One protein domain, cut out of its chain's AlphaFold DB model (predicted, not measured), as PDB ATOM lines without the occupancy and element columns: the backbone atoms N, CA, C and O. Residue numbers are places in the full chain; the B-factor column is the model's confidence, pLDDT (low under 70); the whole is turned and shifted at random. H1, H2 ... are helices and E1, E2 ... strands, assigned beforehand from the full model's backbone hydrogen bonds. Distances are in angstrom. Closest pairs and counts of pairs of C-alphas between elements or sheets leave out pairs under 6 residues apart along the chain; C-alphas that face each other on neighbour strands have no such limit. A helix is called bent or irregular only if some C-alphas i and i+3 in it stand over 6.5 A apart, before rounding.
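What this domain is: This is residues 6 to 171 of the 173 residues of an uncharacterized protein of Nocardia seriolae (UniProt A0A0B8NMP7). A long arm of two helices, the helical hairpin H3 and H4, reaches from a small head in which H1, H2, H5 and H6 gather with the strand hairpin E1 and E2. The tip of the arm is the turn at residues 66 to 69; at the opposite end of the domain the long loop of residues 142 to 165 extends the head away from the arm. The printed part has 166 residues, with six named helices followed by two named strands, in the order H1 H2 H3 H4 H5 H6 E1 E2; the strands form one antiparallel sheet of order E1 - E2. The class is mostly helix. The whole is extended, with a radius of gyration of the C-alphas of 24.6 A and spans of 79 by 37 by 24 A.

How they stand to each other: Start at the first printed residue, with H1, residues 6 to 20, and go on to H2, residues 23 to 29: they are close but not clearly touching, about perpendicular at 82 degrees, and their closest C-alphas are those of Tyr 20 and Leu 26, 7.0 A apart. Next come H3, residues 32 to 65, and H4, residues 70 to 107, a helical hairpin whose helices touch at a shallow tilt of 19 degrees, opposite ways; look at Gly 32 and Ala 104, their closest C-alphas, 4.9 A apart. H4 is the hub, touching three helices, and with its residues 100 to 107 alone it touches H2, about perpendicular at 86 degrees, where the C-alphas of Leu 29 and Ala 104 come closest at 5.1 A. Further on you meet H5, residues 115 to 122, which touches no helix but is close to H1, with the C-alphas of Ile 17 and Arg 117 closest at 6.6 A. H6, residues 125 to 135, touches H1 at a steep tilt of 52 degrees, the same way; here the closest C-alphas are those of Val 16 and Thr 132, 6.4 A apart. H6 only just touches H4, with 3 pairs of C-alphas within 8 A, made on H4 by residues 102 to 106 alone; the closest are those of Leu 106 and Ala 131, 6.3 A apart. Last come E1, residues 136 to 141, and E2, residues 166 to 170, an antiparallel hairpin at 165 degrees; check N 140 and O 167, 2.8 A apart, and N 169 and O 138, 2.9 A, both within hydrogen-bond range. Both strands are apart from H3 and H4. In H1 and H6 every O i to N i+4 pair is within hydrogen-bond range, against 2 of 3 in H2, 27 of 30 in H3, 31 of 34 in H4 and 2 of 4 in H5.

Where its parts are: Find C-alpha 6 at (33.730, -26.028, -20.488), where H1 begins; it runs 20.9 A, and H2 10.0 A. H3 spans 49.6 A and is irregular, with C-alphas 33 and 36 lying 8.4 A apart, and it has a kink of 34 degrees near residue 39. From C-alpha 70 at (17.226, -70.212, 31.858), H4 runs 55.4 A. H5 measures 10.9 A, H6 15.8 A and E1 13.4 A; E2, 12.5 A long, ends at C-alpha 170 at (29.005, -36.470, -2.992).

The domain as a whole: Look at Ala 67 and Lys 157 for the two C-alphas farthest apart, 79.8 A. The printed part has no cut. The link from E1 to E2, 24 residues, is long; within it residues 151 to 152 pair antiparallel with residues 158 to 159. The mean pLDDT of the printed part is 82.4, and it is under 70 at residues 28 to 34, 36, 101 to 114, 116 and 145 to 148.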
ATOM      1  N   GLY A   6      32.546 -26.539 -21.171       85.38
ATOM      2  CA  GLY A   6      33.730 -26.028 -20.488       85.38
ATOM      3  C   GLY A   6      33.387 -25.329 -19.173       85.38
ATOM      4  O   GLY A   6      34.078 -25.541 -18.181       85.38
ATOM      5  N   ALA A   7      32.295 -24.557 -19.127       87.00
ATOM      6  CA  ALA A   7      31.830 -23.940 -17.882       87.00
ATOM      7  C   ALA A   7      31.386 -24.987 -16.851       87.00
ATOM      8  O   ALA A   7      31.721 -24.870 -15.675       87.00
ATOM      9  N   LEU A   8      30.664 -26.026 -17.292       87.50
ATOM     10  CA  LEU A   8      30.242 -27.125 -16.421       87.50
ATOM     11  C   LEU A   8      31.447 -27.893 -15.866       87.50
ATOM     12  O   LEU A   8      31.505 -28.144 -14.665       87.50
ATOM     13  N   GLU A   9      32.403 -28.254 -16.724       87.81
ATOM     14  CA  GLU A   9      33.619 -28.959 -16.311       87.81
ATOM     15  C   GLU A   9      34.435 -28.121 -15.321       87.81
ATOM     16  O   GLU A   9      34.839 -28.629 -14.276       87.81
ATOM     17  N   MET A  10      34.612 -26.825 -15.600       88.50
ATOM     18  CA  MET A  10      35.322 -25.906 -14.709       88.50
ATOM     19  C   MET A  10      34.613 -25.755 -13.361       88.50
ATOM     20  O   MET A  10      35.260 -25.792 -12.315       88.50
ATOM     21  N   PHE A  11      33.284 -25.621 -13.364       90.31
ATOM     22  CA  PHE A  11      32.505 -25.521 -12.135       90.31
ATOM     23  C   PHE A  11      32.644 -26.782 -11.280       90.31
ATOM     24  O   PHE A  11      33.004 -26.688 -10.109       90.31
ATOM     25  N   VAL A  12      32.422 -27.962 -11.869       89.75
ATOM     26  CA  VAL A  12      32.540 -29.243 -11.155       89.75
ATOM     27  C   VAL A  12      33.963 -29.445 -10.639       89.75
ATOM     28  O   VAL A  12      34.131 -29.821  -9.484       89.75
ATOM     29  N   ALA A  13      34.987 -29.128 -11.436       86.88
ATOM     30  CA  ALA A  13      36.380 -29.197 -11.004       86.88
ATOM     31  C   ALA A  13      36.650 -28.321  -9.771       86.88
ATOM     32  O   ALA A  13      37.255 -28.789  -8.809       86.88
ATOM     33  N   GLN A  14      36.166 -27.077  -9.754       88.19
ATOM     34  CA  GLN A  14      36.348 -26.184  -8.606       88.19
ATOM     35  C   GLN A  14      35.634 -26.681  -7.350       88.19
ATOM     36  O   GLN A  14      36.192 -26.567  -6.259       88.19
ATOM     37  N   GLN A  15      34.440 -27.264  -7.492       91.06
ATOM     38  CA  GLN A  15      33.737 -27.877  -6.365       91.06
ATOM     39  C   GLN A  15      34.480 -29.113  -5.843       91.06
ATOM     40  O   GLN A  15      34.637 -29.257  -4.638       91.06
ATOM     41  N   VAL A  16      34.981 -29.977  -6.731       87.19
ATOM     42  CA  VAL A  16      35.749 -31.181  -6.364       87.19
ATOM     43  C   VAL A  16      37.031 -30.806  -5.617       87.19
ATOM     44  O   VAL A  16      37.334 -31.406  -4.589       87.19
ATOM     45  N   ILE A  17      37.761 -29.791  -6.095       84.75
ATOM     46  CA  ILE A  17      38.956 -29.273  -5.413       84.75
ATOM     47  C   ILE A  17      38.585 -28.733  -4.027       84.75
ATOM     48  O   ILE A  17      39.246 -29.070  -3.049       84.75
ATOM     49  N   ALA A  18      37.525 -27.928  -3.925       86.44
ATOM     50  CA  ALA A  18      37.095 -27.358  -2.649       86.44
ATOM     51  C   ALA A  18      36.640 -28.429  -1.641       86.44
ATOM     52  O   ALA A  18      36.958 -28.327  -0.460       86.44
ATOM     53  N   GLU A  19      35.928 -29.461  -2.102       86.31
ATOM     54  CA  GLU A  19      35.505 -30.594  -1.272       86.31
ATOM     55  C   GLU A  19      36.710 -31.349  -0.715       86.31
ATOM     56  O   GLU A  19      36.769 -31.666   0.470       86.31
ATOM     57  N   TYR A  20      37.704 -31.586  -1.567       77.88
ATOM     58  CA  TYR A  20      38.932 -32.255  -1.177       77.88
ATOM     59  C   TYR A  20      39.750 -31.464  -0.149       77.88
ATOM     60  O   TYR A  20      40.337 -32.040   0.764       77.88
ATOM     61  N   GLU A  21      39.778 -30.137  -0.281       79.88
ATOM     62  CA  GLU A  21      40.494 -29.237   0.628       79.88
ATOM     63  C   GLU A  21      39.810 -29.100   2.005       79.88
ATOM     64  O   GLU A  21      40.356 -28.437   2.892       79.88
ATOM     65  N   LYS A  22      38.647 -29.734   2.231       83.38
ATOM     66  CA  LYS A  22      38.009 -29.754   3.554       83.38
ATOM     67  C   LYS A  22      38.904 -30.468   4.579       83.38
ATOM     68  O   LYS A  22      39.350 -31.589   4.319       83.38
ATOM     69  N   PRO A  23      39.100 -29.900   5.789       79.00
ATOM     70  CA  PRO A  23      39.948 -30.501   6.823       79.00
ATOM     71  C   PRO A  23      39.574 -31.944   7.177       79.00
ATOM     72  O   PRO A  23      40.445 -32.766   7.447       79.00
ATOM     73  N   GLU A  24      38.281 -32.264   7.143       79.19
ATOM     74  CA  GLU A  24      37.748 -33.599   7.432       79.19
ATOM     75  C   GLU A  24      38.196 -34.645   6.404       79.19
ATOM     76  O   GLU A  24      38.473 -35.787   6.767       79.19
ATOM     77  N   ILE A  25      38.315 -34.255   5.130       77.12
ATOM     78  CA  ILE A  25      38.809 -35.111   4.046       77.12
ATOM     79  C   ILE A  25      40.334 -35.235   4.132       77.12
ATOM     80  O   ILE A  25      40.860 -36.349   4.107       77.12
ATOM     81  N   LEU A  26      41.038 -34.118   4.348       73.94
ATOM     82  CA  LEU A  26      42.493 -34.077   4.569       73.94
ATOM     83  C   LEU A  26      42.941 -34.977   5.732       73.94
ATOM     84  O   LEU A  26      43.853 -35.785   5.572       73.94
ATOM     85  N   ALA A  27      42.235 -34.956   6.865       72.06
ATOM     86  CA  ALA A  27      42.529 -35.820   8.014       72.06
ATOM     87  C   ALA A  27      42.331 -37.331   7.742       72.06
ATOM     88  O   ALA A  27      42.741 -38.185   8.538       72.06
ATOM     89  N   ARG A  28      41.657 -37.701   6.649       68.44
ATOM     90  CA  ARG A  28      41.474 -39.103   6.231       68.44
ATOM     91  C   ARG A  28      42.567 -39.571   5.284       68.44
ATOM     92  O   ARG A  28      42.886 -40.755   5.297       68.44
ATOM     93  N   LEU A  29      43.153 -38.656   4.518       64.12
ATOM     94  CA  LEU A  29      44.245 -38.927   3.581       64.12
ATOM     95  C   LEU A  29      45.525 -39.344   4.297       64.12
ATOM     96  O   LEU A  29      46.172 -40.305   3.888       64.12
ATOM     97  N   ASP A  30      45.821 -38.699   5.425       58.16
ATOM     98  CA  ASP A  30      47.003 -38.982   6.251       58.16
ATOM     99  C   ASP A  30      47.009 -40.420   6.815       58.16
ATOM    100  O   ASP A  30      48.048 -40.989   7.142       58.16
ATOM    101  N   ARG A  31      45.836 -41.067   6.872       55.28
ATOM    102  CA  ARG A  31      45.677 -42.457   7.329       55.28
ATOM    103  C   ARG A  31      45.966 -43.504   6.241       55.28
ATOM    104  O   ARG A  31      45.857 -44.692   6.521       55.28
ATOM    105  N   GLY A  32      46.290 -43.095   5.011       53.72
ATOM    106  CA  GLY A  32      46.302 -43.944   3.812       53.72
ATOM    107  C   GLY A  32      47.424 -44.984   3.684       53.72
ATOM    108  O   GLY A  32      47.235 -45.970   2.974       53.72
ATOM    109  N   ASN A  33      48.567 -44.809   4.356       56.22
ATOM    110  CA  ASN A  33      49.800 -45.519   3.977       56.22
ATOM    111  C   ASN A  33      49.878 -47.017   4.352       56.22
ATOM    112  O   ASN A  33      50.783 -47.691   3.873       56.22
ATOM    113  N   ASP A  34      48.940 -47.565   5.140       65.50
ATOM    114  CA  ASP A  34      48.896 -49.009   5.469       65.50
ATOM    115  C   ASP A  34      47.464 -49.584   5.567       65.50
ATOM    116  O   ASP A  34      47.139 -50.463   6.368       65.50
ATOM    117  N   ASN A  35      46.532 -49.063   4.764       70.19
ATOM    118  CA  ASN A  35      45.134 -49.508   4.846       70.19
ATOM    119  C   ASN A  35      44.915 -50.922   4.293       70.19
ATOM    120  O   ASN A  35      43.990 -51.597   4.733       70.19
ATOM    121  N   ALA A  36      45.745 -51.397   3.361       68.81
ATOM    122  CA  ALA A  36      45.560 -52.713   2.747       68.81
ATOM    123  C   ALA A  36      45.756 -53.861   3.756       68.81
ATOM    124  O   ALA A  36      44.896 -54.738   3.849       68.81
ATOM    125  N   GLY A  37      46.834 -53.821   4.551       77.50
ATOM    126  CA  GLY A  37      47.092 -54.815   5.598       77.50
ATOM    127  C   GLY A  37      46.029 -54.779   6.694       77.50
ATOM    128  O   GLY A  37      45.470 -55.810   7.063       77.50
ATOM    129  N   ARG A  38      45.651 -53.573   7.133       80.44
ATOM    130  CA  ARG A  38      44.611 -53.371   8.153       80.44
ATOM    131  C   ARG A  38      43.222 -53.823   7.698       80.44
ATOM    132  O   ARG A  38      42.470 -54.380   8.495       80.44
ATOM    133  N   ILE A  39      42.869 -53.612   6.426       82.56
ATOM    134  CA  ILE A  39      41.608 -54.109   5.856       82.56
ATOM    135  C   ILE A  39      41.600 -55.640   5.843       82.56
ATOM    136  O   ILE A  39      40.579 -56.221   6.208       82.56
ATOM    137  N   ALA A  40      42.711 -56.283   5.474       83.75
ATOM    138  CA  ALA A  40      42.821 -57.742   5.476       83.75
ATOM    139  C   ALA A  40      42.708 -58.327   6.897       83.75
ATOM    140  O   ALA A  40      41.953 -59.272   7.121       83.75
ATOM    141  N   GLU A  41      43.376 -57.721   7.882       89.00
ATOM    142  CA  GLU A  41      43.259 -58.123   9.289       89.00
ATOM    143  C   GLU A  41      41.823 -57.947   9.814       89.00
ATOM    144  O   GLU A  41      41.268 -58.833  10.470       89.00
ATOM    145  N   LEU A  42      41.169 -56.828   9.486       91.56
ATOM    146  CA  LEU A  42      39.766 -56.611   9.840       91.56
ATOM    147  C   LEU A  42      38.830 -57.609   9.163       91.56
ATOM    148  O   LEU A  42      37.879 -58.053   9.802       91.56
ATOM    149  N   GLN A  43      39.086 -57.985   7.908       91.12
ATOM    150  CA  GLN A  43      38.322 -59.033   7.228       91.12
ATOM    151  C   GLN A  43      38.411 -60.353   7.996       91.12
ATOM    152  O   GLN A  43      37.373 -60.916   8.336       91.12
ATOM    153  N   GLN A  44      39.616 -60.770   8.387       94.06
ATOM    154  CA  GLN A  44      39.813 -61.985   9.178       94.06
ATOM    155  C   GLN A  44      39.095 -61.919  10.540       94.06
ATOM    156  O   GLN A  44      38.468 -62.890  10.979       94.06
ATOM    157  N   ARG A  45      39.134 -60.761  11.214       94.44
ATOM    158  CA  ARG A  45      38.426 -60.547  12.489       94.44
ATOM    159  C   ARG A  45      36.906 -60.581  12.323       94.44
ATOM    160  O   ARG A  45      36.220 -61.129  13.187       94.44
ATOM    161  N   ILE A  46      36.373 -60.022  11.233       94.69
ATOM    162  CA  ILE A  46      34.940 -60.075  10.903       94.69
ATOM    163  C   ILE A  46      34.516 -61.517  10.635       94.69
ATOM    164  O   ILE A  46      33.510 -61.949  11.194       94.69
ATOM    165  N   GLU A  47      35.275 -62.267   9.836       94.81
ATOM    166  CA  GLU A  47      35.002 -63.679   9.543       94.81
ATOM    167  C   GLU A  47      34.991 -64.517  10.822       94.81
ATOM    168  O   GLU A  47      34.011 -65.204  11.099       94.81
ATOM    169  N   THR A  48      36.012 -64.365  11.669       96.56
ATOM    170  CA  THR A  48      36.093 -65.060  12.965       96.56
ATOM    171  C   THR A  48      34.906 -64.714  13.868       96.56
ATOM    172  O   THR A  48      34.278 -65.592  14.454       96.56
ATOM    173  N   THR A  49      34.557 -63.427  13.972       94.75
ATOM    174  CA  THR A  49      33.431 -62.977  14.808       94.75
ATOM    175  C   THR A  49      32.089 -63.469  14.265       94.75
ATOM    176  O   THR A  49      31.199 -63.788  15.049       94.75
ATOM    177  N   THR A  50      31.945 -63.553  12.938       95.25
ATOM    178  CA  THR A  50      30.753 -64.100  12.275       95.25
ATOM    179  C   THR A  50      30.625 -65.593  12.560       95.25
ATOM    180  O   THR A  50      29.582 -66.018  13.036       95.25
ATOM    181  N   GLY A  51      31.706 -66.364  12.400       95.56
ATOM    182  CA  GLY A  51      31.708 -67.792  12.725       95.56
ATOM    183  C   GLY A  51      31.387 -68.071  14.198       95.56
ATOM    184  O   GLY A  51      30.613 -68.973  14.501       95.56
ATOM    185  N   ASN A  52      31.903 -67.251  15.120       95.19
ATOM    186  CA  ASN A  52      31.544 -67.347  16.539       95.19
ATOM    187  C   ASN A  52      30.061 -67.028  16.784       95.19
ATOM    188  O   ASN A  52      29.431 -67.657  17.627       95.19
ATOM    189  N   LEU A  53      29.501 -66.047  16.071       95.75
ATOM    190  CA  LEU A  53      28.087 -65.692  16.184       95.75
ATOM    191  C   LEU A  53      27.185 -66.826  15.692       95.75
ATOM    192  O   LEU A  53      26.194 -67.124  16.354       95.75
ATOM    193  N   ASP A  54      27.542 -67.447  14.571       95.50
ATOM    194  CA  ASP A  54      26.812 -68.584  14.011       95.50
ATOM    195  C   ASP A  54      26.864 -69.779  14.977       95.50
ATOM    196  O   ASP A  54      25.825 -70.320  15.344       95.50
ATOM    197  N   ALA A  55      28.046 -70.097  15.519       95.19
ATOM    198  CA  ALA A  55      28.204 -71.165  16.508       95.19
ATOM    199  C   ALA A  55      27.386 -70.928  17.795       95.19
ATOM    200  O   ALA A  55      26.808 -71.864  18.346       95.19
ATOM    201  N   GLU A  56      27.310 -69.689  18.294       93.81
ATOM    202  CA  GLU A  56      26.466 -69.367  19.453       93.81
ATOM    203  C   GLU A  56      24.968 -69.403  19.115       93.81
ATOM    204  O   GLU A  56      24.152 -69.777  19.960       93.81
ATOM    205  N   ALA A  57      24.579 -69.050  17.886       93.00
ATOM    206  CA  ALA A  57      23.198 -69.184  17.425       93.00
ATOM    207  C   ALA A  57      22.770 -70.660  17.317       93.00
ATOM    208  O   ALA A  57      21.642 -70.999  17.695       93.00
ATOM    209  N   ASP A  58      23.677 -71.537  16.885       93.62
ATOM    210  CA  ASP A  58      23.461 -72.985  16.866       93.62
ATOM    211  C   ASP A  58      23.317 -73.534  18.291       93.62
ATOM    212  O   ASP A  58      22.305 -74.168  18.599       93.62
ATOM    213  N   ARG A  59      24.227 -73.181  19.214       90.62
ATOM    214  CA  ARG A  59      24.111 -73.561  20.640       90.62
ATOM    215  C   ARG A  59      22.805 -73.099  21.271       90.62
ATOM    216  O   ARG A  59      22.197 -73.828  22.050       90.62
ATOM    217  N   ARG A  60      22.348 -71.889  20.937       92.31
ATOM    218  CA  ARG A  60      21.048 -71.383  21.392       92.31
ATOM    219  C   ARG A  60      19.905 -72.274  20.913       92.31
ATOM    220  O   ARG A  60      18.974 -72.541  21.669       92.31
ATOM    221  N   THR A  61      19.959 -72.697  19.652       91.69
ATOM    222  CA  THR A  61      18.945 -73.561  19.037       91.69
ATOM    223  C   THR A  61      18.932 -74.940  19.697       91.69
ATOM    224  O   THR A  61      17.862 -75.436  20.050       91.69
ATOM    225  N   GLU A  62      20.109 -75.515  19.945       88.88
ATOM    226  CA  GLU A  62      20.263 -76.779  20.672       88.88
ATOM    227  C   GLU A  62      19.711 -76.684  22.100       88.88
ATOM    228  O   GLU A  62      18.884 -77.512  22.491       88.88
ATOM    229  N   ALA A  63      20.078 -75.642  22.854       88.62
ATOM    230  CA  ALA A  63      19.595 -75.430  24.218       88.62
ATOM    231  C   ALA A  63      18.061 -75.361  24.276       88.62
ATOM    232  O   ALA A  63      17.435 -76.003  25.119       88.62
ATOM    233  N   LEU A  64      17.435 -74.650  23.333       89.38
ATOM    234  CA  LEU A  64      15.973 -74.557  23.243       89.38
ATOM    235  C   LEU A  64      15.290 -75.905  22.962       89.38
ATOM    236  O   LEU A  64      14.134 -76.082  23.345       89.38
ATOM    237  N   SER A  65      15.980 -76.849  22.318       87.88
ATOM    238  CA  SER A  65      15.443 -78.180  22.004       87.88
ATOM    239  C   SER A  65      15.536 -79.184  23.163       87.88
ATOM    240  O   SER A  65      14.794 -80.165  23.181       87.88
ATOM    241  N   GLY A  66      16.416 -78.938  24.142       80.56
ATOM    242  CA  GLY A  66      16.827 -79.914  25.159       80.56
ATOM    243  C   GLY A  66      16.258 -79.729  26.571       80.56
ATOM    244  O   GLY A  66      16.816 -80.308  27.495       80.56
ATOM    245  N   ALA A  67      15.178 -78.956  26.749       75.19
ATOM    246  CA  ALA A  67      14.723 -78.426  28.048       75.19
ATOM    247  C   ALA A  67      15.759 -77.450  28.659       75.19
ATOM    248  O   ALA A  67      16.540 -77.831  29.529       75.19
ATOM    249  N   PRO A  68      15.788 -76.195  28.178       75.62
ATOM    250  CA  PRO A  68      16.864 -75.254  28.476       75.62
ATOM    251  C   PRO A  68      16.905 -74.814  29.940       75.62
ATOM    252  O   PRO A  68      15.872 -74.472  30.522       75.62
ATOM    253  N   ASP A  69      18.118 -74.688  30.480       86.69
ATOM    254  CA  ASP A  69      18.372 -73.872  31.665       86.69
ATOM    255  C   ASP A  69      18.247 -72.379  31.292       86.69
ATOM    256  O   ASP A  69      18.793 -71.904  30.288       86.69
ATOM    257  N   ALA A  70      17.474 -71.632  32.083       86.25
ATOM    258  CA  ALA A  70      17.226 -70.212  31.858       86.25
ATOM    259  C   ALA A  70      18.497 -69.360  32.016       86.25
ATOM    260  O   ALA A  70      18.637 -68.346  31.323       86.25
ATOM    261  N   ASP A  71      19.417 -69.760  32.896       89.12
ATOM    262  CA  ASP A  71      20.685 -69.063  33.091       89.12
ATOM    263  C   ASP A  71      21.627 -69.302  31.905       89.12
ATOM    264  O   ASP A  71      22.218 -68.341  31.398       89.12
ATOM    265  N   ASP A  72      21.680 -70.527  31.377       86.12
ATOM    266  CA  ASP A  72      22.478 -70.855  30.188       86.12
ATOM    267  C   ASP A  72      21.989 -70.091  28.952       86.12
ATOM    268  O   ASP A  72      22.782 -69.453  28.252       86.12
ATOM    269  N   LEU A  73      20.672 -70.056  28.717       90.81
ATOM    270  CA  LEU A  73      20.095 -69.255  27.633       90.81
ATOM    271  C   LEU A  73      20.428 -67.768  27.777       90.81
ATOM    272  O   LEU A  73      20.733 -67.100  26.787       90.81
ATOM    273  N   ARG A  74      20.410 -67.239  29.004       93.06
ATOM    274  CA  ARG A  74      20.731 -65.833  29.263       93.06
ATOM    275  C   ARG A  74      22.199 -65.517  28.984       93.06
ATOM    276  O   ARG A  74      22.505 -64.416  28.516       93.06
ATOM    277  N   VAL A  75      23.105 -66.449  29.279       94.50
ATOM    278  CA  VAL A  75      24.526 -66.322  28.936       94.50
ATOM    279  C   VAL A  75      24.702 -66.326  27.419       94.50
ATOM    280  O   VAL A  75      25.337 -65.408  26.896       94.50
ATOM    281  N   ILE A  76      24.082 -67.273  26.711       93.25
ATOM    282  CA  ILE A  76      24.144 -67.370  25.244       93.25
ATOM    283  C   ILE A  76      23.602 -66.091  24.587       93.25
ATOM    284  O   ILE A  76      24.272 -65.489  23.745       93.25
ATOM    285  N   ASP A  77      22.441 -65.598  25.023       94.56
ATOM    286  CA  ASP A  77      21.839 -64.370  24.490       94.56
ATOM    287  C   ASP A  77      22.735 -63.139  24.706       94.56
ATOM    288  O   ASP A  77      22.875 -62.294  23.812       94.56
ATOM    289  N   ARG A  78      23.395 -63.039  25.869       96.06
ATOM    290  CA  ARG A  78      24.355 -61.961  26.150       96.06
ATOM    291  C   ARG A  78      25.576 -62.051  25.234       96.06
ATOM    292  O   ARG A  78      26.016 -61.021  24.717       96.06
ATOM    293  N   THR A  79      26.102 -63.252  25.013       95.69
ATOM    294  CA  THR A  79      27.244 -63.488  24.118       95.69
ATOM    295  C   THR A  79      26.893 -63.122  22.677       95.69
ATOM    296  O   THR A  79      27.620 -62.350  22.052       95.69
ATOM    297  N   ILE A  80      25.734 -63.560  22.175       96.06
ATOM    298  CA  ILE A  80      25.216 -63.197  20.847       96.06
ATOM    299  C   ILE A  80      25.087 -61.676  20.700       96.06
ATOM    300  O   ILE A  80      25.499 -61.113  19.682       96.06
ATOM    301  N   ALA A  81      24.535 -60.986  21.703       96.62
ATOM    302  CA  ALA A  81      24.413 -59.529  21.678       96.62
ATOM    303  C   ALA A  81      25.788 -58.835  21.615       96.62
ATOM    304  O   ALA A  81      25.974 -57.903  20.826       96.62
ATOM    305  N   GLY A  82      26.764 -59.321  22.390       96.81
ATOM    306  CA  GLY A  82      28.144 -58.832  22.362       96.81
ATOM    307  C   GLY A  82      28.815 -59.034  21.001       96.81
ATOM    308  O   GLY A  82      29.374 -58.089  20.444       96.81
ATOM    309  N   LEU A  83      28.688 -60.228  20.417       95.94
ATOM    310  CA  LEU A  83      29.231 -60.548  19.094       95.94
ATOM    311  C   LEU A  83      28.609 -59.677  17.995       95.94
ATOM    312  O   LEU A  83      29.336 -59.131  17.165       95.94
ATOM    313  N   LYS A  84      27.288 -59.454  18.029       96.38
ATOM    314  CA  LYS A  84      26.602 -58.533  17.103       96.38
ATOM    315  C   LYS A  84      27.112 -57.097  17.231       96.38
ATOM    316  O   LYS A  84      27.345 -56.440  16.215       96.38
ATOM    317  N   SER A  85      27.305 -56.610  18.458       96.69
ATOM    318  CA  SER A  85      27.856 -55.274  18.706       96.69
ATOM    319  C   SER A  85      29.288 -55.147  18.175       96.69
ATOM    320  O   SER A  85      29.602 -54.191  17.465       96.69
ATOM    321  N   ASN A  86      30.138 -56.139  18.449       94.69
ATOM    322  CA  ASN A  86      31.516 -56.172  17.958       94.69
ATOM    323  C   ASN A  86      31.570 -56.194  16.430       94.69
ATOM    324  O   ASN A  86      32.319 -55.434  15.823       94.69
ATOM    325  N   LEU A  87      30.730 -57.004  15.793       94.81
ATOM    326  CA  LEU A  87      30.658 -57.104  14.340       94.81
ATOM    327  C   LEU A  87      30.185 -55.794  13.689       94.81
ATOM    328  O   LEU A  87      30.710 -55.408  12.644       94.81
ATOM    329  N   LYS A  88      29.263 -55.061  14.326       94.94
ATOM    330  CA  LYS A  88      28.890 -53.705  13.895       94.94
ATOM    331  C   LYS A  88      30.082 -52.743  13.961       94.94
ATOM    332  O   LYS A  88      30.298 -51.997  13.009       94.94
ATOM    333  N   ALA A  89      30.854 -52.770  15.047       93.88
ATOM    334  CA  ALA A  89      32.031 -51.916  15.203       93.88
ATOM    335  C   ALA A  89      33.125 -52.240  14.171       93.88
ATOM    336  O   ALA A  89      33.637 -51.334  13.519       93.88
ATOM    337  N   LEU A  90      33.421 -53.527  13.957       93.12
ATOM    338  CA  LEU A  90      34.408 -53.978  12.971       93.12
ATOM    339  C   LEU A  90      34.035 -53.570  11.540       93.12
ATOM    340  O   LEU A  90      34.900 -53.157  10.770       93.12
ATOM    341  N   ARG A  91      32.749 -53.656  11.175       91.19
ATOM    342  CA  ARG A  91      32.267 -53.206   9.858       91.19
ATOM    343  C   ARG A  91      32.398 -51.695   9.686       91.19
ATOM    344  O   ARG A  91      32.905 -51.256   8.663       91.19
ATOM    345  N   ALA A  92      32.038 -50.911  10.704       88.94
ATOM    346  CA  ALA A  92      32.229 -49.461  10.673       88.94
ATOM    347  C   ALA A  92      33.715 -49.074  10.525       88.94
ATOM    348  O   ALA A  92      34.049 -48.150   9.783       88.94
ATOM    349  N   GLU A  93      34.621 -49.804  11.186       87.75
ATOM    350  CA  GLU A  93      36.065 -49.607  11.028       87.75
ATOM    351  C   GLU A  93      36.529 -49.946   9.602       87.75
ATOM    352  O   GLU A  93      37.248 -49.158   8.982       87.75
ATOM    353  N   GLN A  94      36.067 -51.071   9.045       86.19
ATOM    354  CA  GLN A  94      36.364 -51.470   7.668       86.19
ATOM    355  C   GLN A  94      35.897 -50.420   6.649       86.19
ATOM    356  O   GLN A  94      36.654 -50.085   5.735       86.19
ATOM    357  N   ASP A  95      34.689 -49.882   6.803       83.56
ATOM    358  CA  ASP A  95      34.149 -48.859   5.901       83.56
ATOM    359  C   ASP A  95      34.951 -47.553   5.996       83.56
ATOM    360  O   ASP A  95      35.346 -46.987   4.972       83.56
ATOM    361  N   SER A  96      35.322 -47.136   7.213       80.19
ATOM    362  CA  SER A  96      36.208 -45.986   7.423       80.19
ATOM    363  C   SER A  96      37.563 -46.164   6.723       80.19
ATOM    364  O   SER A  96      38.060 -45.219   6.104       80.19
ATOM    365  N   LEU A  97      38.178 -47.352   6.801       79.44
ATOM    366  CA  LEU A  97      39.458 -47.624   6.134       79.44
ATOM    367  C   LEU A  97      39.333 -47.697   4.613       79.44
ATOM    368  O   LEU A  97      40.212 -47.203   3.910       79.44
ATOM    369  N   ARG A  98      38.252 -48.281   4.087       76.81
ATOM    370  CA  ARG A  98      37.992 -48.318   2.638       76.81
ATOM    371  C   ARG A  98      37.845 -46.919   2.068       76.81
ATOM    372  O   ARG A  98      38.413 -46.617   1.023       76.81
ATOM    373  N   SER A  99      37.135 -46.063   2.786       71.94
ATOM    374  CA  SER A  99      37.001 -44.652   2.453       71.94
ATOM    375  C   SER A  99      38.343 -43.914   2.500       71.94
ATOM    376  O   SER A  99      38.712 -43.234   1.544       71.94
ATOM    377  N   ALA A 100      39.147 -44.125   3.547       70.81
ATOM    378  CA  ALA A 100      40.493 -43.558   3.622       70.81
ATOM    379  C   ALA A 100      41.407 -44.057   2.484       70.81
ATOM    380  O   ALA A 100      42.173 -43.278   1.925       70.81
ATOM    381  N   ALA A 101      41.308 -45.330   2.090       68.06
ATOM    382  CA  ALA A 101      42.045 -45.893   0.957       68.06
ATOM    383  C   ALA A 101      41.574 -45.330  -0.397       68.06
ATOM    384  O   ALA A 101      42.399 -45.049  -1.266       68.06
ATOM    385  N   ALA A 102      40.265 -45.121  -0.574       65.50
ATOM    386  CA  ALA A 102      39.722 -44.452  -1.754       65.50
ATOM    387  C   ALA A 102      40.271 -43.025  -1.871       65.50
ATOM    388  O   ALA A 102      40.611 -42.592  -2.971       65.50
ATOM    389  N   LEU A 103      40.423 -42.334  -0.741       67.50
ATOM    390  CA  LEU A 103      41.018 -41.008  -0.683       67.50
ATOM    391  C   LEU A 103      42.536 -41.033  -0.892       67.50
ATOM    392  O   LEU A 103      43.031 -40.157  -1.578       67.50
ATOM    393  N   ALA A 104      43.281 -42.030  -0.406       63.91
ATOM    394  CA  ALA A 104      44.751 -42.062  -0.465       63.91
ATOM    395  C   ALA A 104      45.351 -41.830  -1.869       63.91
ATOM    396  O   ALA A 104      46.382 -41.182  -1.996       63.91
ATOM    397  N   VAL A 105      44.689 -42.267  -2.945       61.38
ATOM    398  CA  VAL A 105      45.160 -42.012  -4.326       61.38
ATOM    399  C   VAL A 105      45.073 -40.528  -4.717       61.38
ATOM    400  O   VAL A 105      45.751 -40.063  -5.631       61.38
ATOM    401  N   LEU A 106      44.244 -39.755  -4.024       62.06
ATOM    402  CA  LEU A 106      44.209 -38.305  -4.148       62.06
ATOM    403  C   LEU A 106      45.367 -37.634  -3.391       62.06
ATOM    404  O   LEU A 106      45.754 -36.532  -3.771       62.06
ATOM    405  N   ALA A 107      45.970 -38.282  -2.383       61.66
ATOM    406  CA  ALA A 107      47.131 -37.735  -1.671       61.66
ATOM    407  C   ALA A 107      48.330 -37.529  -2.618       61.66
ATOM    408  O   ALA A 107      49.055 -36.547  -2.478       61.66
ATOM    409  N   ASP A 108      48.457 -38.358  -3.665       59.09
ATOM    410  CA  ASP A 108      49.426 -38.192  -4.769       59.09
ATOM    411  C   ASP A 108      49.184 -36.933  -5.636       59.09
ATOM    412  O   ASP A 108      49.988 -36.582  -6.517       59.09
ATOM    413  N   ILE A 109      48.042 -36.265  -5.454       61.59
ATOM    414  CA  ILE A 109      47.683 -35.002  -6.108       61.59
ATOM    415  C   ILE A 109      48.074 -33.815  -5.211       61.59
ATOM    416  O   ILE A 109      48.432 -32.760  -5.728       61.59
ATOM    417  N   GLY A 110      48.061 -33.992  -3.890       61.50
ATOM    418  CA  GLY A 110      48.452 -32.995  -2.896       61.50
ATOM    419  C   GLY A 110      47.847 -33.318  -1.531       61.50
ATOM    420  O   GLY A 110      46.747 -33.877  -1.450       61.50
ATOM    421  N   SER A 111      48.554 -32.960  -0.461       61.03
ATOM    422  CA  SER A 111      48.128 -33.208   0.926       61.03
ATOM    423  C   SER A 111      47.767 -31.927   1.679       61.03
ATOM    424  O   SER A 111      47.274 -31.995   2.804       61.03
ATOM    425  N   THR A 112      47.956 -30.756   1.059       64.12
ATOM    426  CA  THR A 112      47.642 -29.457   1.667       64.12
ATOM    427  C   THR A 112      46.741 -28.577   0.786       64.12
ATOM    428  O   THR A 112      46.716 -28.730  -0.444       64.12
ATOM    429  N   PRO A 113      45.997 -27.623   1.386       63.97
ATOM    430  CA  PRO A 113      45.210 -26.650   0.632       63.97
ATOM    431  C   PRO A 113      46.066 -25.888  -0.394       63.97
ATOM    432  O   PRO A 113      47.119 -25.342  -0.071       63.97
ATOM    433  N   GLY A 114      45.614 -25.836  -1.648       66.38
ATOM    434  CA  GLY A 114      46.290 -25.158  -2.756       66.38
ATOM    435  C   GLY A 114      47.297 -26.010  -3.540       66.38
ATOM    436  O   GLY A 114      47.553 -25.699  -4.708       66.38
ATOM    437  N   GLU A 115      47.835 -27.097  -2.979       71.38
ATOM    438  CA  GLU A 115      48.650 -28.057  -3.746       71.38
ATOM    439  C   GLU A 115      47.806 -28.793  -4.775       71.38
ATOM    440  O   GLU A 115      48.203 -28.889  -5.940       71.38
ATOM    441  N   LEU A 116      46.602 -29.210  -4.374       69.81
ATOM    442  CA  LEU A 116      45.672 -29.878  -5.270       69.81
ATOM    443  C   LEU A 116      45.342 -29.005  -6.474       69.81
ATOM    444  O   LEU A 116      45.365 -29.481  -7.601       69.81
ATOM    445  N   ARG A 117      45.099 -27.710  -6.246       72.00
ATOM    446  CA  ARG A 117      44.795 -26.742  -7.304       72.00
ATOM    447  C   ARG A 117      45.947 -26.613  -8.301       72.00
ATOM    448  O   ARG A 117      45.728 -26.684  -9.505       72.00
ATOM    449  N   LYS A 118      47.186 -26.507  -7.809       74.25
ATOM    450  CA  LYS A 118      48.395 -26.460  -8.655       74.25
ATOM    451  C   LYS A 118      48.623 -27.760  -9.427       74.25
ATOM    452  O   LYS A 118      49.129 -27.728 -10.549       74.25
ATOM    453  N   ALA A 119      48.310 -28.900  -8.818       73.25
ATOM    454  CA  ALA A 119      48.449 -30.204  -9.446       73.25
ATOM    455  C   ALA A 119      47.325 -30.479 -10.451       73.25
ATOM    456  O   ALA A 119      47.596 -31.068 -11.492       73.25
ATOM    457  N   TRP A 120      46.100 -30.024 -10.193       74.88
ATOM    458  CA  TRP A 120      44.916 -30.278 -11.016       74.88
ATOM    459  C   TRP A 120      45.113 -29.843 -12.471       74.88
ATOM    460  O   TRP A 120      44.855 -30.625 -13.388       74.88
ATOM    461  N   ASP A 121      45.664 -28.645 -12.675       73.62
ATOM    462  CA  ASP A 121      45.947 -28.102 -14.010       73.62
ATOM    463  C   ASP A 121      47.115 -28.817 -14.702       73.62
ATOM    464  O   ASP A 121      47.125 -28.977 -15.923       73.62
ATOM    465  N   LYS A 122      48.097 -29.289 -13.924       75.56
ATOM    466  CA  LYS A 122      49.264 -30.027 -14.436       75.56
ATOM    467  C   LYS A 122      48.961 -31.496 -14.728       75.56
ATOM    468  O   LYS A 122      49.673 -32.124 -15.511       75.56
ATOM    469  N   LYS A 123      47.944 -32.070 -14.087       70.56
ATOM    470  CA  LYS A 123      47.572 -33.482 -14.225       70.56
ATOM    471  C   LYS A 123      46.626 -33.661 -15.421       70.56
ATOM    472  O   LYS A 123      45.762 -32.831 -15.724       70.56
ATOM    473  N   GLY A 124      46.804 -34.771 -16.135       75.25
ATOM    474  CA  GLY A 124      46.000 -35.107 -17.312       75.25
ATOM    475  C   GLY A 124      44.528 -35.381 -16.978       75.25
ATOM    476  O   GLY A 124      44.166 -35.616 -15.824       75.25
ATOM    477  N   SER A 125      43.681 -35.403 -18.011       78.75
ATOM    478  CA  SER A 125      42.233 -35.651 -17.899       78.75
ATOM    479  C   SER A 125      41.897 -36.939 -17.140       78.75
ATOM    480  O   SER A 125      40.963 -36.954 -16.344       78.75
ATOM    481  N   ARG A 126      42.698 -37.997 -17.319       76.19
ATOM    482  CA  ARG A 126      42.538 -39.276 -16.611       76.19
ATOM    483  C   ARG A 126      42.578 -39.108 -15.093       76.19
ATOM    484  O   ARG A 126      41.681 -39.587 -14.413       76.19
ATOM    485  N   SER A 127      43.581 -38.409 -14.567       73.94
ATOM    486  CA  SER A 127      43.725 -38.210 -13.120       73.94
ATOM    487  C   SER A 127      42.604 -37.343 -12.550       73.94
ATOM    488  O   SER A 127      42.083 -37.648 -11.484       73.94
ATOM    489  N   ARG A 128      42.182 -36.299 -13.277       79.19
ATOM    490  CA  ARG A 128      41.045 -35.447 -12.880       79.19
ATOM    491  C   ARG A 128      39.733 -36.226 -12.840       79.19
ATOM    492  O   ARG A 128      38.942 -36.066 -11.911       79.19
ATOM    493  N   HIS A 129      39.523 -37.108 -13.815       80.81
ATOM    494  CA  HIS A 129      38.371 -37.999 -13.846       80.81
ATOM    495  C   HIS A 129      38.378 -38.973 -12.665       80.81
ATOM    496  O   HIS A 129      37.373 -39.106 -11.976       80.81
ATOM    497  N   GLU A 130      39.519 -39.606 -12.392       76.62
ATOM    498  CA  GLU A 130      39.666 -40.545 -11.279       76.62
ATOM    499  C   GLU A 130      39.437 -39.865  -9.924       76.62
ATOM    500  O   GLU A 130      38.759 -40.412  -9.055       76.62
ATOM    501  N   ALA A 131      39.942 -38.640  -9.768       75.88
ATOM    502  CA  ALA A 131      39.723 -37.849  -8.570       75.88
ATOM    503  C   ALA A 131      38.248 -37.474  -8.380       75.88
ATOM    504  O   ALA A 131      37.689 -37.637  -7.296       75.88
ATOM    505  N   THR A 132      37.597 -37.050  -9.465       81.69
ATOM    506  CA  THR A 132      36.164 -36.739  -9.470       81.69
ATOM    507  C   THR A 132      35.338 -37.979  -9.129       81.69
ATOM    508  O   THR A 132      34.475 -37.907  -8.266       81.69
ATOM    509  N   ALA A 133      35.630 -39.139  -9.724       81.12
ATOM    510  CA  ALA A 133      34.876 -40.380  -9.515       81.12
ATOM    511  C   ALA A 133      34.917 -40.907  -8.065       81.12
ATOM    512  O   ALA A 133      34.020 -41.646  -7.648       81.12
ATOM    513  N   ARG A 134      35.952 -40.535  -7.302       77.88
ATOM    514  CA  ARG A 134      36.131 -40.911  -5.890       77.88
ATOM    515  C   ARG A 134      35.373 -40.032  -4.909       77.88
ATOM    516  O   ARG A 134      35.022 -40.517  -3.841       77.88
ATOM    517  N   LEU A 135      35.139 -38.769  -5.249       81.62
ATOM    518  CA  LEU A 135      34.424 -37.822  -4.388       81.62
ATOM    519  C   LEU A 135      32.962 -37.668  -4.810       81.62
ATOM    520  O   LEU A 135      32.082 -37.496  -3.975       81.62
ATOM    521  N   VAL A 136      32.695 -37.758  -6.109       87.88
ATOM    522  CA  VAL A 136      31.385 -37.519  -6.707       87.88
ATOM    523  C   VAL A 136      30.713 -38.850  -7.015       87.88
ATOM    524  O   VAL A 136      31.260 -39.701  -7.718       87.88
ATOM    525  N   GLU A 137      29.498 -39.022  -6.508       88.12
ATOM    526  CA  GLU A 137      28.615 -40.116  -6.902       88.12
ATOM    527  C   GLU A 137      27.976 -39.803  -8.260       88.12
ATOM    528  O   GLU A 137      28.022 -40.615  -9.184       88.12
ATOM    529  N   LYS A 138      27.402 -38.601  -8.392       91.19
ATOM    530  CA  LYS A 138      26.785 -38.115  -9.631       91.19
ATOM    531  C   LYS A 138      26.703 -36.594  -9.661       91.19
ATOM    532  O   LYS A 138      26.570 -35.941  -8.629       91.19
ATOM    533  N   VAL A 139      26.704 -36.043 -10.870       89.81
ATOM    534  CA  VAL A 139      26.408 -34.629 -11.124       89.81
ATOM    535  C   VAL A 139      25.037 -34.549 -11.781       89.81
ATOM    536  O   VAL A 139      24.838 -35.041 -12.892       89.81
ATOM    537  N   ILE A 140      24.075 -33.950 -11.084       90.31
ATOM    538  CA  ILE A 140      22.729 -33.715 -11.597       90.31
ATOM    539  C   ILE A 140      22.707 -32.320 -12.187       90.31
ATOM    540  O   ILE A 140      23.034 -31.339 -11.526       90.31
ATOM    541  N   VAL A 141      22.286 -32.227 -13.440       88.38
ATOM    542  CA  VAL A 141      22.303 -30.960 -14.148       88.38
ATOM    543  C   VAL A 141      20.882 -30.633 -14.610       88.38
ATOM    544  O   VAL A 141      20.385 -31.181 -15.600       88.38
ATOM    545  N   LYS A 142      20.232 -29.708 -13.905       86.62
ATOM    546  CA  LYS A 142      18.853 -29.244 -14.111       86.62
ATOM    547  C   LYS A 142      18.737 -28.244 -15.270       86.62
ATOM    548  O   LYS A 142      19.726 -27.600 -15.631       86.62
ATOM    549  N   PRO A 143      17.546 -28.075 -15.872       81.50
ATOM    550  CA  PRO A 143      17.307 -26.997 -16.828       81.50
ATOM    551  C   PRO A 143      17.674 -25.634 -16.222       81.50
ATOM    552  O   PRO A 143      17.241 -25.306 -15.123       81.50
ATOM    553  N   ALA A 144      18.475 -24.858 -16.947       71.00
ATOM    554  CA  ALA A 144      19.051 -23.598 -16.485       71.00
ATOM    555  C   ALA A 144      18.451 -22.397 -17.224       71.00
ATOM    556  O   ALA A 144      18.123 -22.495 -18.412       71.00
ATOM    557  N   ARG A 145      18.410 -21.224 -16.578       65.00
ATOM    558  CA  ARG A 145      18.110 -19.951 -17.262       65.00
ATOM    559  C   ARG A 145      19.402 -19.349 -17.833       65.00
ATOM    560  O   ARG A 145      19.894 -18.321 -17.376       65.00
ATOM    561  N   VAL A 146      19.938 -20.003 -18.868       60.88
ATOM    562  CA  VAL A 146      21.281 -19.758 -19.448       60.88
ATOM    563  C   VAL A 146      21.523 -18.300 -19.883       60.88
ATOM    564  O   VAL A 146      22.660 -17.843 -19.907       60.88
ATOM    565  N   TYR A 147      20.474 -17.540 -20.213       62.53
ATOM    566  CA  TYR A 147      20.619 -16.181 -20.750       62.53
ATOM    567  C   TYR A 147      20.803 -15.069 -19.706       62.53
ATOM    568  O   TYR A 147      21.228 -13.980 -20.085       62.53
ATOM    569  N   ALA A 148      20.516 -15.314 -18.424       63.34
ATOM    570  CA  ALA A 148      20.624 -14.292 -17.373       63.34
ATOM    571  C   ALA A 148      21.724 -14.588 -16.342       63.34
ATOM    572  O   ALA A 148      22.235 -13.664 -15.711       63.34
ATOM    573  N   ALA A 149      22.103 -15.856 -16.182       78.38
ATOM    574  CA  ALA A 149      23.089 -16.253 -15.192       78.38
ATOM    575  C   ALA A 149      24.521 -16.035 -15.699       78.38
ATOM    576  O   ALA A 149      24.889 -16.432 -16.810       78.38
ATOM    577  N   LYS A 150      25.334 -15.405 -14.853       85.56
ATOM    578  CA  LYS A 150      26.782 -15.320 -15.015       85.56
ATOM    579  C   LYS A 150      27.432 -15.905 -13.778       85.56
ATOM    580  O   LYS A 150      26.997 -15.634 -12.661       85.56
ATOM    581  N   TRP A 151      28.489 -16.663 -13.999       88.50
ATOM    582  CA  TRP A 151      29.312 -17.210 -12.941       88.50
ATOM    583  C   TRP A 151      30.763 -16.834 -13.216       88.50
ATOM    584  O   TRP A 151      31.260 -17.052 -14.316       88.50
ATOM    585  N   GLU A 152      31.415 -16.223 -12.237       91.69
ATOM    586  CA  GLU A 152      32.845 -15.936 -12.281       91.69
ATOM    587  C   GLU A 152      33.593 -17.073 -11.593       91.69
ATOM    588  O   GLU A 152      33.257 -17.465 -10.471       91.69
ATOM    589  N   ASP A 153      34.559 -17.642 -12.303       87.81
ATOM    590  CA  ASP A 153      35.381 -18.720 -11.782       87.81
ATOM    591  C   ASP A 153      36.482 -18.185 -10.848       87.81
ATOM    592  O   ASP A 153      36.739 -16.984 -10.778       87.81
ATOM    593  N   GLN A 154      37.153 -19.073 -10.109       82.38
ATOM    594  CA  GLN A 154      38.220 -18.686  -9.172       82.38
ATOM    595  C   GLN A 154      39.408 -17.929  -9.806       82.38
ATOM    596  O   GLN A 154      40.192 -17.335  -9.068       82.38
ATOM    597  N   ASN A 155      39.553 -17.936 -11.135       83.69
ATOM    598  CA  ASN A 155      40.601 -17.217 -11.865       83.69
ATOM    599  C   ASN A 155      40.109 -15.869 -12.427       83.69
ATOM    600  O   ASN A 155      40.837 -15.213 -13.173       83.69
ATOM    601  N   GLY A 156      38.879 -15.459 -12.104       84.94
ATOM    602  CA  GLY A 156      38.269 -14.212 -12.567       84.94
ATOM    603  C   GLY A 156      37.667 -14.290 -13.973       84.94
ATOM    604  O   GLY A 156      37.281 -13.268 -14.548       84.94
ATOM    605  N   LYS A 157      37.577 -15.483 -14.579       88.25
ATOM    606  CA  LYS A 157      36.941 -15.638 -15.891       88.25
ATOM    607  C   LYS A 157      35.429 -15.743 -15.718       88.25
ATOM    608  O   LYS A 157      34.917 -16.589 -14.988       88.25
ATOM    609  N   VAL A 158      34.704 -14.905 -16.455       89.50
ATOM    610  CA  VAL A 158      33.239 -14.862 -16.425       89.50
ATOM    611  C   VAL A 158      32.648 -15.809 -17.468       89.50
ATOM    612  O   VAL A 158      32.864 -15.656 -18.673       89.50
ATOM    613  N   TRP A 159      31.839 -16.751 -17.001       88.25
ATOM    614  CA  TRP A 159      31.105 -17.732 -17.790       88.25
ATOM    615  C   TRP A 159      29.615 -17.383 -17.846       88.25
ATOM    616  O   TRP A 159      29.031 -16.889 -16.880       88.25
ATOM    617  N   ARG A 160      28.964 -17.679 -18.977       86.56
ATOM    618  CA  ARG A 160      27.493 -17.650 -19.088       86.56
ATOM    619  C   ARG A 160      26.934 -18.985 -18.613       86.56
ATOM    620  O   ARG A 160      26.639 -19.870 -19.413       86.56
ATOM    621  N   PHE A 161      26.880 -19.145 -17.298       86.19
ATOM    622  CA  PHE A 161      26.592 -20.413 -16.653       86.19
ATOM    623  C   PHE A 161      25.796 -20.197 -15.368       86.19
ATOM    624  O   PHE A 161      26.091 -19.300 -14.580       86.19
ATOM    625  N   ASP A 162      24.777 -21.028 -15.182       87.19
ATOM    626  CA  ASP A 162      23.910 -21.030 -14.009       87.19
ATOM    627  C   ASP A 162      24.386 -22.115 -13.041       87.19
ATOM    628  O   ASP A 162      24.097 -23.300 -13.233       87.19
ATOM    629  N   LYS A 163      25.156 -21.724 -12.021       86.69
ATOM    630  CA  LYS A 163      25.706 -22.667 -11.036       86.69
ATOM    631  C   LYS A 163      24.624 -23.375 -10.216       86.69
ATOM    632  O   LYS A 163      24.819 -24.523  -9.839       86.69
ATOM    633  N   ASP A 164      23.469 -22.736 -10.017       87.94
ATOM    634  CA  ASP A 164      22.362 -23.277  -9.219       87.94
ATOM    635  C   ASP A 164      21.586 -24.363  -9.991       87.94
ATOM    636  O   ASP A 164      20.756 -25.088  -9.441       87.94
ATOM    637  N   SER A 165      21.884 -24.515 -11.286       87.38
ATOM    638  CA  SER A 165      21.383 -25.612 -12.110       87.38
ATOM    639  C   SER A 165      22.160 -26.919 -11.929       87.38
ATOM    640  O   SER A 165      21.801 -27.924 -12.547       87.38
ATOM    641  N   VAL A 166      23.216 -26.929 -11.114       89.75
ATOM    642  CA  VAL A 166      24.072 -28.097 -10.900       89.75
ATOM    643  C   VAL A 166      24.028 -28.518  -9.442       89.75
ATOM    644  O   VAL A 166      24.482 -27.786  -8.570       89.75
ATOM    645  N   ASP A 167      23.564 -29.741  -9.197       91.19
ATOM    646  CA  ASP A 167      23.742 -30.396  -7.907       91.19
ATOM    647  C   ASP A 167      24.841 -31.452  -8.040       91.19
ATOM    648  O   ASP A 167      24.800 -32.306  -8.931       91.19
ATOM    649  N   ILE A 168      25.811 -31.424  -7.130       92.00
ATOM    650  CA  ILE A 168      26.818 -32.477  -7.014       92.00
ATOM    651  C   ILE A 168      26.421 -33.351  -5.834       92.00
ATOM    652  O   ILE A 168      26.323 -32.880  -4.704       92.00
ATOM    653  N   VAL A 169      26.166 -34.626  -6.113       91.81
ATOM    654  CA  VAL A 169      25.948 -35.632  -5.078       91.81
ATOM    655  C   VAL A 169      27.301 -36.231  -4.746       91.81
ATOM    656  O   VAL A 169      27.935 -36.872  -5.591       91.81
ATOM    657  N   TRP A 170      27.748 -35.971  -3.527       88.88
ATOM    658  CA  TRP A 170      29.005 -36.470  -2.992       88.88
ATOM    659  C   TRP A 170      28.829 -37.897  -2.495       88.88
ATOM    660  O   TRP A 170      27.766 -38.255  -1.989       88.88
ATOM    661  N   ARG A 171      29.870 -38.715  -2.636       81.31
ATOM    662  CA  ARG A 171      29.895 -40.026  -1.993       81.31
ATOM    663  C   ARG A 171      29.937 -39.832  -0.485       81.31
ATOM    664  O   ARG A 171      30.640 -38.949   0.005       81.31
TER     665      ARG A 171